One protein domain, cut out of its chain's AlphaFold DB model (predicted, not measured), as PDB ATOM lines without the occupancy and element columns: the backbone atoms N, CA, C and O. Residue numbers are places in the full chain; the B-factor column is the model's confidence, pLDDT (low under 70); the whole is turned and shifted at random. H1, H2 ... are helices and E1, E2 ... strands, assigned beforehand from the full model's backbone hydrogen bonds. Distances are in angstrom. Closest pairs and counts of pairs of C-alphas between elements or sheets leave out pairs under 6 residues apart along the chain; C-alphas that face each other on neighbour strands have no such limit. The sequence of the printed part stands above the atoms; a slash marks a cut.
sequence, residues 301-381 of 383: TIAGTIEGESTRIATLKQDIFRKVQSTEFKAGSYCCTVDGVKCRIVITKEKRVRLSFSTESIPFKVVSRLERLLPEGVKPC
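Overview. This is residues 301 to 381 of the 383 residues of an uncharacterized protein of Desulfococcus oleovorans (strain DSM 6200 / JCM 39069 / Hxd3) (UniProt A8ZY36). A strongly twisted sheet of four strands has two helices, H1 and H2, side by side over one of its faces, while no named helix covers the other face. The long helix H1 stands higher over the sheet than the shorter H2, and after H2 the last printed residues fold back to pair with the edge strand E2. The printed part has 81 residues with two named helices and four named strands, in the order E1, H1, E2, E3, E4, H2; the sheet is mixed, in the order E1, E4, E3, E2, and the class is mixed, helices and strands. The whole is compact, with a radius of gyration of the C-alphas of 11.6 A and spans of 30 by 25 by 19 A.

Arrangement. E1, residues 301 to 307, is an edge strand and the parallel neighbour of E4, residues 353 to 363, at 26 degrees; N 303 and O 355 are 2.8 A apart, within hydrogen-bond range. E4 bends by 102 degrees at residue 359. H1, residues 310 to 326, is on the sheet at a height of 9.8 A and runs slantwise to the strands, at 35 degrees to E1 on the local plane. E1, H1 and E2, residues 332 to 338, form a split strand-helix-strand unit, two strands running the same way with a helix between them in the chain and other strands between them in the sheet; its crossover is left-handed. E2 and E3, residues 341 to 347, are a hairpin, with N 334 and O 345 within hydrogen-bond range at 2.8 A. E3 and E4 are another hairpin, with N 344 and O 356 within hydrogen-bond range at 2.8 A. E2, E3 and E4 make a meander, each strand the antiparallel neighbour of the one before. H2, residues 364 to 373, is on the same face as H1, giving two layers, helices on one face of a sheet. H2 has a height of 7.8 A over the sheet and runs across the strands, at 64 degrees to E3 on the local plane. H1 and H2 touch, closest at the C-alphas of Ile 320 and Glu 371, 5.5 A apart. They run the same way at a shallow tilt of 16 degrees. In H1 and H2 every O i to N i+4 pair is within hydrogen-bond range. Residues 334 to 335 of E2 pair antiparallel with residues 379 to 380.

Along the chain. E1 begins at C-alpha 301, (150.989, 140.671, 116.783), and measures 15.2 A from first to last C-alpha. H1 measures 24.4 A, E2 19.4 A, E3 19.2 A and E4 19.0 A. H2 measures 14.3 A and ends at C-alpha 373, (132.841, 139.277, 117.526).

Size, cuts and confidence. The two C-alphas farthest apart, those of Glu 309 and Lys 330, are 31.1 A apart. The printed part has no cut, and the five links between its named elements are tight. The mean pLDDT of the printed part is 83.4, and no printed residue is under 70.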
ATOM      1  N   THR A 301     150.240 140.714 115.527       82.75
ATOM      2  CA  THR A 301     150.989 140.671 116.783       82.75
ATOM      3  C   THR A 301     150.032 140.740 117.960       82.75
ATOM      4  O   THR A 301     149.062 141.496 117.954       82.75
ATOM      5  N   ILE A 302     150.290 139.919 118.975       81.50
ATOM      6  CA  ILE A 302     149.504 139.893 120.207       81.50
ATOM      7  C   ILE A 302     150.456 140.255 121.337       81.50
ATOM      8  O   ILE A 302     151.460 139.575 121.533       81.50
ATOM      9  N   ALA A 303     150.175 141.358 122.022       77.06
ATOM     10  CA  ALA A 303     150.909 141.765 123.206       77.06
ATOM     11  C   ALA A 303     150.406 140.942 124.397       77.06
ATOM     12  O   ALA A 303     149.262 141.115 124.817       77.06
ATOM     13  N   GLY A 304     151.251 140.039 124.897       72.44
ATOM     14  CA  GLY A 304     150.952 139.141 126.015       72.44
ATOM     15  C   GLY A 304     151.219 137.673 125.684       72.44
ATOM     16  O   GLY A 304     151.521 137.315 124.541       72.44
ATOM     17  N   THR A 305     151.111 136.814 126.695       78.06
ATOM     18  CA  THR A 305     151.173 135.359 126.536       78.06
ATOM     19  C   THR A 305     149.757 134.806 126.416       78.06
ATOM     20  O   THR A 305     148.859 135.167 127.174       78.06
ATOM     21  N   ILE A 306     149.524 133.942 125.427       80.19
ATOM     22  CA  ILE A 306     148.219 133.297 125.235       80.19
ATOM     23  C   ILE A 306     148.309 131.880 125.770       80.19
ATOM     24  O   ILE A 306     149.163 131.102 125.342       80.19
ATOM     25  N   GLU A 307     147.403 131.531 126.671       77.12
ATOM     26  CA  GLU A 307     147.298 130.174 127.197       77.12
ATOM     27  C   GLU A 307     146.678 129.262 126.134       77.12
ATOM     28  O   GLU A 307     145.473 129.328 125.884       77.12
ATOM     29  N   GLY A 308     147.474 128.409 125.487       72.69
ATOM     30  CA  GLY A 308     146.958 127.442 124.518       72.69
ATOM     31  C   GLY A 308     148.025 126.774 123.655       72.69
ATOM     32  O   GLY A 308     149.206 127.102 123.708       72.69
ATOM     33  N   GLU A 309     147.585 125.819 122.835       76.81
ATOM     34  CA  GLU A 309     148.432 125.163 121.833       76.81
ATOM     35  C   GLU A 309     148.875 126.167 120.753       76.81
ATOM     36  O   GLU A 309     148.055 126.900 120.191       76.81
ATOM     37  N   SER A 310     150.165 126.162 120.409       76.81
ATOM     38  CA  SER A 310     150.770 127.097 119.445       76.81
ATOM     39  C   SER A 310     150.118 127.056 118.057       76.81
ATOM     40  O   SER A 310     149.934 128.097 117.428       76.81
ATOM     41  N   THR A 311     149.691 125.877 117.600       76.56
ATOM     42  CA  THR A 311     148.982 125.682 116.322       76.56
ATOM     43  C   THR A 311     147.598 126.336 116.311       76.56
ATOM     44  O   THR A 311     147.194 126.935 115.313       76.56
ATOM     45  N   ARG A 312     146.877 126.286 117.438       79.12
ATOM     46  CA  ARG A 312     145.567 126.941 117.593       79.12
ATOM     47  C   ARG A 312     145.698 128.457 117.642       79.12
ATOM     48  O   ARG A 312     144.844 129.171 117.135       79.12
ATOM     49  N   ILE A 313     146.783 128.957 118.227       80.94
ATOM     50  CA  ILE A 313     147.081 130.391 118.244       80.94
ATOM     51  C   ILE A 313     147.427 130.883 116.832       80.94
ATOM     52  O   ILE A 313     146.959 131.946 116.426       80.94
ATOM     53  N   ALA A 314     148.216 130.118 116.072       79.31
ATOM     54  CA  ALA A 314     148.588 130.471 114.704       79.31
ATOM     55  C   ALA A 314     147.371 130.550 113.767       79.31
ATOM     56  O   ALA A 314     147.210 131.539 113.054       79.31
ATOM     57  N   THR A 315     146.484 129.552 113.822       83.19
ATOM     58  CA  THR A 315     145.226 129.547 113.050       83.19
ATOM     59  C   THR A 315     144.321 130.713 113.439       83.19
ATOM     60  O   THR A 315     143.874 131.461 112.576       83.19
ATOM     61  N   LEU A 316     144.165 130.977 114.738       84.12
ATOM     62  CA  LEU A 316     143.359 132.100 115.216       84.12
ATOM     63  C   LEU A 316     143.886 133.465 114.740       84.12
ATOM     64  O   LEU A 316     143.105 134.343 114.379       84.12
ATOM     65  N   LYS A 317     145.212 133.657 114.711       86.75
ATOM     66  CA  LYS A 317     145.823 134.870 114.147       86.75
ATOM     67  C   LYS A 317     145.475 135.037 112.666       86.75
ATOM     68  O   LYS A 317     145.156 136.147 112.247       86.75
ATOM     69  N   GLN A 318     145.512 133.955 111.888       83.69
ATOM     70  CA  GLN A 318     145.144 133.983 110.469       83.69
ATOM     71  C   GLN A 318     143.659 134.296 110.266       83.69
ATOM     72  O   GLN A 318     143.332 135.098 109.394       83.69
ATOM     73  N   ASP A 319     142.777 133.734 111.091       86.00
ATOM     74  CA  ASP A 319     141.336 133.989 111.010       86.00
ATOM     75  C   ASP A 319     141.001 135.449 111.329       86.00
ATOM     76  O   ASP A 319     140.277 136.107 110.577       86.00
ATOM     77  N   ILE A 320     141.602 136.001 112.389       86.25
ATOM     78  CA  ILE A 320     141.467 137.423 112.740       86.25
ATOM     79  C   ILE A 320     141.971 138.301 111.594       86.25
ATOM     80  O   ILE A 320     141.301 139.258 111.204       86.25
ATOM     81  N   PHE A 321     143.134 137.969 111.031       85.12
ATOM     82  CA  PHE A 321     143.689 138.705 109.903       85.12
ATOM     83  C   PHE A 321     142.757 138.688 108.690       85.12
ATOM     84  O   PHE A 321     142.450 139.738 108.124       85.12
ATOM     85  N   ARG A 322     142.256 137.503 108.325       85.62
ATOM     86  CA  ARG A 322     141.341 137.309 107.199       85.62
ATOM     87  C   ARG A 322     140.053 138.104 107.399       85.62
ATOM     88  O   ARG A 322     139.618 138.790 106.477       85.62
ATOM     89  N   LYS A 323     139.486 138.091 108.610       85.94
ATOM     90  CA  LYS A 323     138.303 138.892 108.953       85.94
ATOM     91  C   LYS A 323     138.567 140.382 108.805       85.94
ATOM     92  O   LYS A 323     137.799 141.053 108.118       85.94
ATOM     93  N   VAL A 324     139.670 140.887 109.356       83.81
ATOM     94  CA  VAL A 324     140.051 142.304 109.238       83.81
ATOM     95  C   VAL A 324     140.329 142.711 107.787       83.81
ATOM     96  O   VAL A 324     140.027 143.835 107.408       83.81
ATOM     97  N   GLN A 325     140.863 141.817 106.951       80.75
ATOM     98  CA  GLN A 325     141.048 142.096 105.526       80.75
ATOM     99  C   GLN A 325     139.740 142.111 104.735       80.75
ATOM    100  O   GLN A 325     139.602 142.940 103.834       80.75
ATOM    101  N   SER A 326     138.827 141.185 105.045       77.12
ATOM    102  CA  SER A 326     137.528 141.042 104.373       77.12
ATOM    103  C   SER A 326     136.536 142.147 104.733       77.12
ATOM    104  O   SER A 326     135.593 142.402 103.993       77.12
ATOM    105  N   THR A 327     136.754 142.806 105.869       72.00
ATOM    106  CA  THR A 327     135.926 143.903 106.362       72.00
ATOM    107  C   THR A 327     136.621 145.230 106.061       72.00
ATOM    108  O   THR A 327     137.843 145.338 106.131       72.00
ATOM    109  N   GLU A 328     135.865 146.267 105.701       75.25
ATOM    110  CA  GLU A 328     136.410 147.599 105.395       75.25
ATOM    111  C   GLU A 328     136.811 148.370 106.669       75.25
ATOM    112  O   GLU A 328     136.441 149.530 106.870       75.25
ATOM    113  N   PHE A 329     137.570 147.739 107.571       78.88
ATOM    114  CA  PHE A 329     138.120 148.444 108.721       78.88
ATOM    115  C   PHE A 329     139.048 149.564 108.250       78.88
ATOM    116  O   PHE A 329     140.035 149.345 107.541       78.88
ATOM    117  N   LYS A 330     138.759 150.784 108.703       83.31
ATOM    118  CA  LYS A 330     139.668 151.918 108.534       83.31
ATOM    119  C   LYS A 330     140.897 151.715 109.420       83.31
ATOM    120  O   LYS A 330     140.797 151.146 110.508       83.31
ATOM    121  N   ALA A 331     142.051 152.212 108.985       84.88
ATOM    122  CA  ALA A 331     143.227 152.266 109.849       84.88
ATOM    123  C   ALA A 331     142.909 153.110 111.093       84.88
ATOM    124  O   ALA A 331     142.370 154.212 110.971       84.88
ATOM    125  N   GLY A 332     143.216 152.592 112.280       87.06
ATOM    126  CA  GLY A 332     142.796 153.207 113.533       87.06
ATOM    127  C   GLY A 332     142.913 152.278 114.735       87.06
ATOM    128  O   GLY A 332     143.365 151.136 114.630       87.06
ATOM    129  N   SER A 333     142.518 152.801 115.892       89.31
ATOM    130  CA  SER A 333     142.479 152.068 117.153       89.31
ATOM    131  C   SER A 333     141.039 151.731 117.499       89.31
ATOM    132  O   SER A 333     140.196 152.620 117.597       89.31
ATOM    133  N   TYR A 334     140.780 150.457 117.747       90.44
ATOM    134  CA  TYR A 334     139.474 149.958 118.129       90.44
ATOM    135  C   TYR A 334     139.529 149.290 119.494       90.44
ATOM    136  O   TYR A 334     140.508 148.635 119.838       90.44
ATOM    137  N   CYS A 335     138.481 149.472 120.279       90.56
ATOM    138  CA  CYS A 335     138.340 148.988 121.633       90.56
ATOM    139  C   CYS A 335     137.151 148.027 121.715       90.56
ATOM    140  O   CYS A 335     136.112 148.211 121.074       90.56
ATOM    141  N   CYS A 336     137.316 146.999 122.532       88.62
ATOM    142  CA  CYS A 336     136.318 145.980 122.799       88.62
ATOM    143  C   CYS A 336     136.425 145.511 124.252       88.62
ATOM    144  O   CYS A 336     137.413 145.755 124.948       88.62
ATOM    145  N   THR A 337     135.379 144.860 124.746       89.62
ATOM    146  CA  THR A 337     135.399 144.196 126.050       89.62
ATOM    147  C   THR A 337     134.824 142.807 125.871       89.62
ATOM    148  O   THR A 337     133.686 142.661 125.434       89.62
ATOM    149  N   VAL A 338     135.630 141.794 126.175       86.56
ATOM    150  CA  VAL A 338     135.269 140.383 126.026       86.56
ATOM    151  C   VAL A 338     135.472 139.721 127.379       86.56
ATOM    152  O   VAL A 338     136.583 139.720 127.898       86.56
ATOM    153  N   ASP A 339     134.397 139.200 127.969       84.50
ATOM    154  CA  ASP A 339     134.423 138.515 129.272       84.50
ATOM    155  C   ASP A 339     135.113 139.321 130.391       84.50
ATOM    156  O   ASP A 339     135.863 138.785 131.200       84.50
ATOM    157  N   GLY A 340     134.890 140.639 130.416       82.94
ATOM    158  CA  GLY A 340     135.500 141.550 131.393       82.94
ATOM    159  C   GLY A 340     136.945 141.965 131.080       82.94
ATOM    160  O   GLY A 340     137.467 142.867 131.734       82.94
ATOM    161  N   VAL A 341     137.575 141.389 130.052       86.00
ATOM    162  CA  VAL A 341     138.907 141.786 129.572       86.00
ATOM    163  C   VAL A 341     138.759 142.903 128.543       86.00
ATOM    164  O   VAL A 341     138.059 142.753 127.536       86.00
ATOM    165  N   LYS A 342     139.436 144.031 128.774       88.94
ATOM    166  CA  LYS A 342     139.497 145.121 127.794       88.94
ATOM    167  C   LYS A 342     140.506 144.747 126.713       88.94
ATOM    168  O   LYS A 342     141.650 144.418 127.023       88.94
ATOM    169  N   CYS A 343     140.080 144.808 125.458       88.62
ATOM    170  CA  CYS A 343     140.914 144.559 124.291       88.62
ATOM    171  C   CYS A 343     141.026 145.815 123.433       88.62
ATOM    172  O   CYS A 343     140.064 146.566 123.264       88.62
ATOM    173  N   ARG A 344     142.220 146.036 122.888       89.44
ATOM    174  CA  ARG A 344     142.527 147.100 121.943       89.44
ATOM    175  C   ARG A 344     143.136 146.481 120.691       89.44
ATOM    176  O   ARG A 344     144.095 145.720 120.752       89.44
ATOM    177  N   ILE A 345     142.552 146.816 119.554       90.38
ATOM    178  CA  ILE A 345     142.937 146.363 118.225       90.38
ATOM    179  C   ILE A 345     143.451 147.583 117.477       90.38
ATOM    180  O   ILE A 345     142.698 148.512 117.196       90.38
ATOM    181  N   VAL A 346     144.735 147.605 117.156       89.31
ATOM    182  CA  VAL A 346     145.338 148.664 116.349       89.31
ATOM    183  C   VAL A 346     145.542 148.127 114.943       89.31
ATOM    184  O   VAL A 346     146.314 147.192 114.743       89.31
ATOM    185  N   ILE A 347     144.852 148.724 113.976       89.38
ATOM    186  CA  ILE A 347     144.965 148.377 112.560       89.38
ATOM    187  C   ILE A 347     145.788 149.468 111.882       89.38
ATOM    188  O   ILE A 347     145.387 150.636 111.848       89.38
ATOM    189  N   THR A 348     146.960 149.110 111.362       85.12
ATOM    190  CA  THR A 348     147.827 150.052 110.643       85.12
ATOM    191  C   THR A 348     147.313 150.307 109.223       85.12
ATOM    192  O   THR A 348     146.490 149.563 108.692       85.12
ATOM    193  N   LYS A 349     147.840 151.346 108.559       82.75
ATOM    194  CA  LYS A 349     147.544 151.627 107.140       82.75
ATOM    195  C   LYS A 349     147.933 150.471 106.206       82.75
ATOM    196  O   LYS A 349     147.310 150.294 105.169       82.75
ATOM    197  N   GLU A 350     148.915 149.666 106.606       80.44
ATOM    198  CA  GLU A 350     149.358 148.452 105.904       80.44
ATOM    199  C   GLU A 350     148.491 147.220 106.232       80.44
ATOM    200  O   GLU A 350     148.881 146.097 105.934       80.44
ATOM    201  N   LYS A 351     147.337 147.409 106.889       79.19
ATOM    202  CA  LYS A 351     146.456 146.343 107.393       79.19
ATOM    203  C   LYS A 351     147.126 145.379 108.385       79.19
ATOM    204  O   LYS A 351     146.620 144.281 108.595       79.19
ATOM    205  N   ARG A 352     148.219 145.778 109.047       81.81
ATOM    206  CA  ARG A 352     148.781 144.989 110.156       81.81
ATOM    207  C   ARG A 352     147.916 145.174 111.392       81.81
ATOM    208  O   ARG A 352     147.555 146.304 111.726       81.81
ATOM    209  N   VAL A 353     147.626 144.080 112.081       86.94
ATOM    210  CA  VAL A 353     146.768 144.058 113.263       86.94
ATOM    211  C   VAL A 353     147.638 143.855 114.496       86.94
ATOM    212  O   VAL A 353     148.391 142.891 114.590       86.94
ATOM    213  N   ARG A 354     147.538 144.760 115.466       87.88
ATOM    214  CA  ARG A 354     148.123 144.571 116.795       87.88
ATOM    215  C   ARG A 354     147.004 144.428 117.807       87.88
ATOM    216  O   ARG A 354     146.168 145.321 117.918       87.88
ATOM    217  N   LEU A 355     146.995 143.326 118.539       88.25
ATOM    218  CA  LEU A 355     146.054 143.067 119.618       88.25
ATOM    219  C   LEU A 355     146.759 143.290 120.952       88.25
ATOM    220  O   LEU A 355     147.804 142.695 121.210       88.25
ATOM    221  N   SER A 356     146.185 144.127 121.805       88.69
ATOM    222  CA  SER A 356     146.600 144.286 123.195       88.69
ATOM    223  C   SER A 356     145.420 144.065 124.130       88.69
ATOM    224  O   SER A 356     144.279 144.411 123.823       88.69
ATOM    225  N   PHE A 357     145.701 143.454 125.273       88.69
ATOM    226  CA  PHE A 357     144.713 143.095 126.283       88.69
ATOM    227  C   PHE A 357     145.108 143.718 127.621       88.69
ATOM    228  O   PHE A 357     146.275 144.034 127.844       88.69
ATOM    229  N   SER A 358     144.139 143.912 128.517       86.88
ATOM    230  CA  SER A 358     144.400 144.443 129.861       86.88
ATOM    231  C   SER A 358     145.122 143.464 130.792       86.88
ATOM    232  O   SER A 358     145.564 143.875 131.857       86.88
ATOM    233  N   THR A 359     145.202 142.181 130.430       83.81
ATOM    234  CA  THR A 359     145.860 141.128 131.212       83.81
ATOM    235  C   THR A 359     147.083 140.595 130.471       83.81
ATOM    236  O   THR A 359     147.063 140.478 129.247       83.81
ATOM    237  N   GLU A 360     148.143 140.256 131.209       78.50
ATOM    238  CA  GLU A 360     149.384 139.713 130.632       78.50
ATOM    239  C   GLU A 360     149.218 138.267 130.149       78.50
ATOM    240  O   GLU A 360     149.675 137.935 129.054       78.50
ATOM    241  N   SER A 361     148.519 137.438 130.939       81.88
ATOM    242  CA  SER A 361     148.046 136.119 130.512       81.88
ATOM    243  C   SER A 361     146.649 136.244 129.918       81.88
ATOM    244  O   SER A 361     145.724 136.768 130.555       81.88
ATOM    245  N   ILE A 362     146.495 135.791 128.678       82.12
ATOM    246  CA  ILE A 362     145.249 135.895 127.928       82.12
ATOM    247  C   ILE A 362     144.715 134.478 127.698       82.12
ATOM    248  O   ILE A 362     145.317 133.704 126.945       82.12
ATOM    249  N   PRO A 363     143.566 134.112 128.285       83.75
ATOM    250  CA  PRO A 363     142.985 132.802 128.040       83.75
ATOM    251  C   PRO A 363     142.527 132.696 126.580       83.75
ATOM    252  O   PRO A 363     141.857 133.592 126.058       83.75
ATOM    253  N   PHE A 364     142.807 131.567 125.921       83.38
ATOM    254  CA  PHE A 364     142.433 131.339 124.514       83.38
ATOM    255  C   PHE A 364     140.946 131.595 124.224       83.38
ATOM    256  O   PHE A 364     140.588 132.089 123.155       83.38
ATOM    257  N   LYS A 365     140.067 131.319 125.198       85.62
ATOM    258  CA  LYS A 365     138.623 131.577 125.090       85.62
ATOM    259  C   LYS A 365     138.319 133.042 124.759       85.62
ATOM    260  O   LYS A 365     137.472 133.287 123.904       85.62
ATOM    261  N   VAL A 366     139.041 133.988 125.362       84.44
ATOM    262  CA  VAL A 366     138.847 135.431 125.144       84.44
ATOM    263  C   VAL A 366     139.240 135.817 123.719       84.44
ATOM    264  O   VAL A 366     138.457 136.460 123.024       84.44
ATOM    265  N   VAL A 367     140.395 135.352 123.232       84.19
ATOM    266  CA  VAL A 367     140.848 135.648 121.858       84.19
ATOM    267  C   VAL A 367     139.942 134.974 120.817       84.19
ATOM    268  O   VAL A 367     139.616 135.573 119.797       84.19
ATOM    269  N   SER A 368     139.458 133.759 121.094       85.94
ATOM    270  CA  SER A 368     138.513 133.063 120.207       85.94
ATOM    271  C   SER A 368     137.152 133.757 120.122       85.94
ATOM    272  O   SER A 368     136.534 133.801 119.063       85.94
ATOM    273  N   ARG A 369     136.672 134.338 121.228       85.44
ATOM    274  CA  ARG A 369     135.437 135.131 121.234       85.44
ATOM    275  C   ARG A 369     135.635 136.456 120.515       85.44
ATOM    276  O   ARG A 369     134.737 136.872 119.796       85.44
ATOM    277  N   LEU A 370     136.805 137.076 120.656       85.06
ATOM    278  CA  LEU A 370     137.151 138.281 119.910       85.06
ATOM    279  C   LEU A 370     137.085 138.051 118.394       85.06
ATOM    280  O   LEU A 370     136.487 138.854 117.685       85.06
ATOM    281  N   GLU A 371     137.643 136.941 117.909       87.06
ATOM    282  CA  GLU A 371     137.568 136.552 116.495       87.06
ATOM    283  C   GLU A 371     136.115 136.442 116.014       87.06
ATOM    284  O   GLU A 371     135.774 136.964 114.953       87.06
ATOM    285  N   ARG A 372     135.226 135.847 116.818       85.06
ATOM    286  CA  ARG A 372     133.796 135.718 116.490       85.06
ATOM    287  C   ARG A 372     133.046 137.042 116.511       85.06
ATOM    288  O   ARG A 372     132.094 137.196 115.759       85.06
ATOM    289  N   LEU A 373     133.460 137.964 117.376       82.00
ATOM    290  CA  LEU A 373     132.841 139.277 117.526       82.00
ATOM    291  C   LEU A 373     133.300 140.274 116.456       82.00
ATOM    292  O   LEU A 373     132.646 141.293 116.270       82.00
ATOM    293  N   LEU A 374     134.397 140.019 115.744       83.62
ATOM    294  CA  LEU A 374     134.816 140.860 114.624       83.62
ATOM    295  C   LEU A 374     133.886 140.651 113.410       83.62
ATOM    296  O   LEU A 374     133.719 139.503 112.989       83.62
ATOM    297  N   PRO A 375     133.336 141.718 112.788       77.19
ATOM    298  CA  PRO A 375     133.572 143.142 113.066       77.19
ATOM    299  C   PRO A 375     132.590 143.807 114.055       77.19
ATOM    300  O   PRO A 375     132.893 144.872 114.587       77.19
ATOM    301  N   GLU A 376     131.420 143.217 114.294       79.12
ATOM    302  CA  GLU A 376     130.255 143.865 114.926       79.12
ATOM    303  C   GLU A 376     130.459 144.279 116.399       79.12
ATOM    304  O   GLU A 376     129.873 145.252 116.871       79.12
ATOM    305  N   GLY A 377     131.306 143.563 117.137       76.06
ATOM    306  CA  GLY A 377     131.577 143.782 118.562       76.06
ATOM    307  C   GLY A 377     132.711 144.766 118.856       76.06
ATOM    308  O   GLY A 377     133.140 144.880 120.007       76.06
ATOM    309  N   VAL A 378     133.231 145.451 117.836       84.81
ATOM    310  CA  VAL A 378     134.430 146.285 117.934       84.81
ATOM    311  C   VAL A 378     134.097 147.731 117.562       84.81
ATOM    312  O   VAL A 378     133.547 148.004 116.500       84.81
ATOM    313  N   LYS A 379     134.426 148.680 118.447       86.12
ATOM    314  CA  LYS A 379     134.142 150.116 118.265       86.12
ATOM    315  C   LYS A 379     135.446 150.910 118.217       86.12
ATOM    316  O   LYS A 379     136.408 150.476 118.839       86.12
ATOM    317  N   PRO A 380     135.528 152.054 117.518       86.56
ATOM    318  CA  PRO A 380     136.694 152.927 117.635       86.56
ATOM    319  C   PRO A 380     136.896 153.320 119.105       86.56
ATOM    320  O   PRO A 380     135.924 153.589 119.814       86.56
ATOM    321  N   CYS A 381     138.140 153.293 119.583       85.31
ATOM    322  CA  CYS A 381     138.446 153.795 120.921       85.31
ATOM    323  C   CYS A 381     138.132 155.294 120.959       85.31
ATOM    324  O   CYS A 381     138.534 156.010 120.044       85.31
TER     325      CYS A 381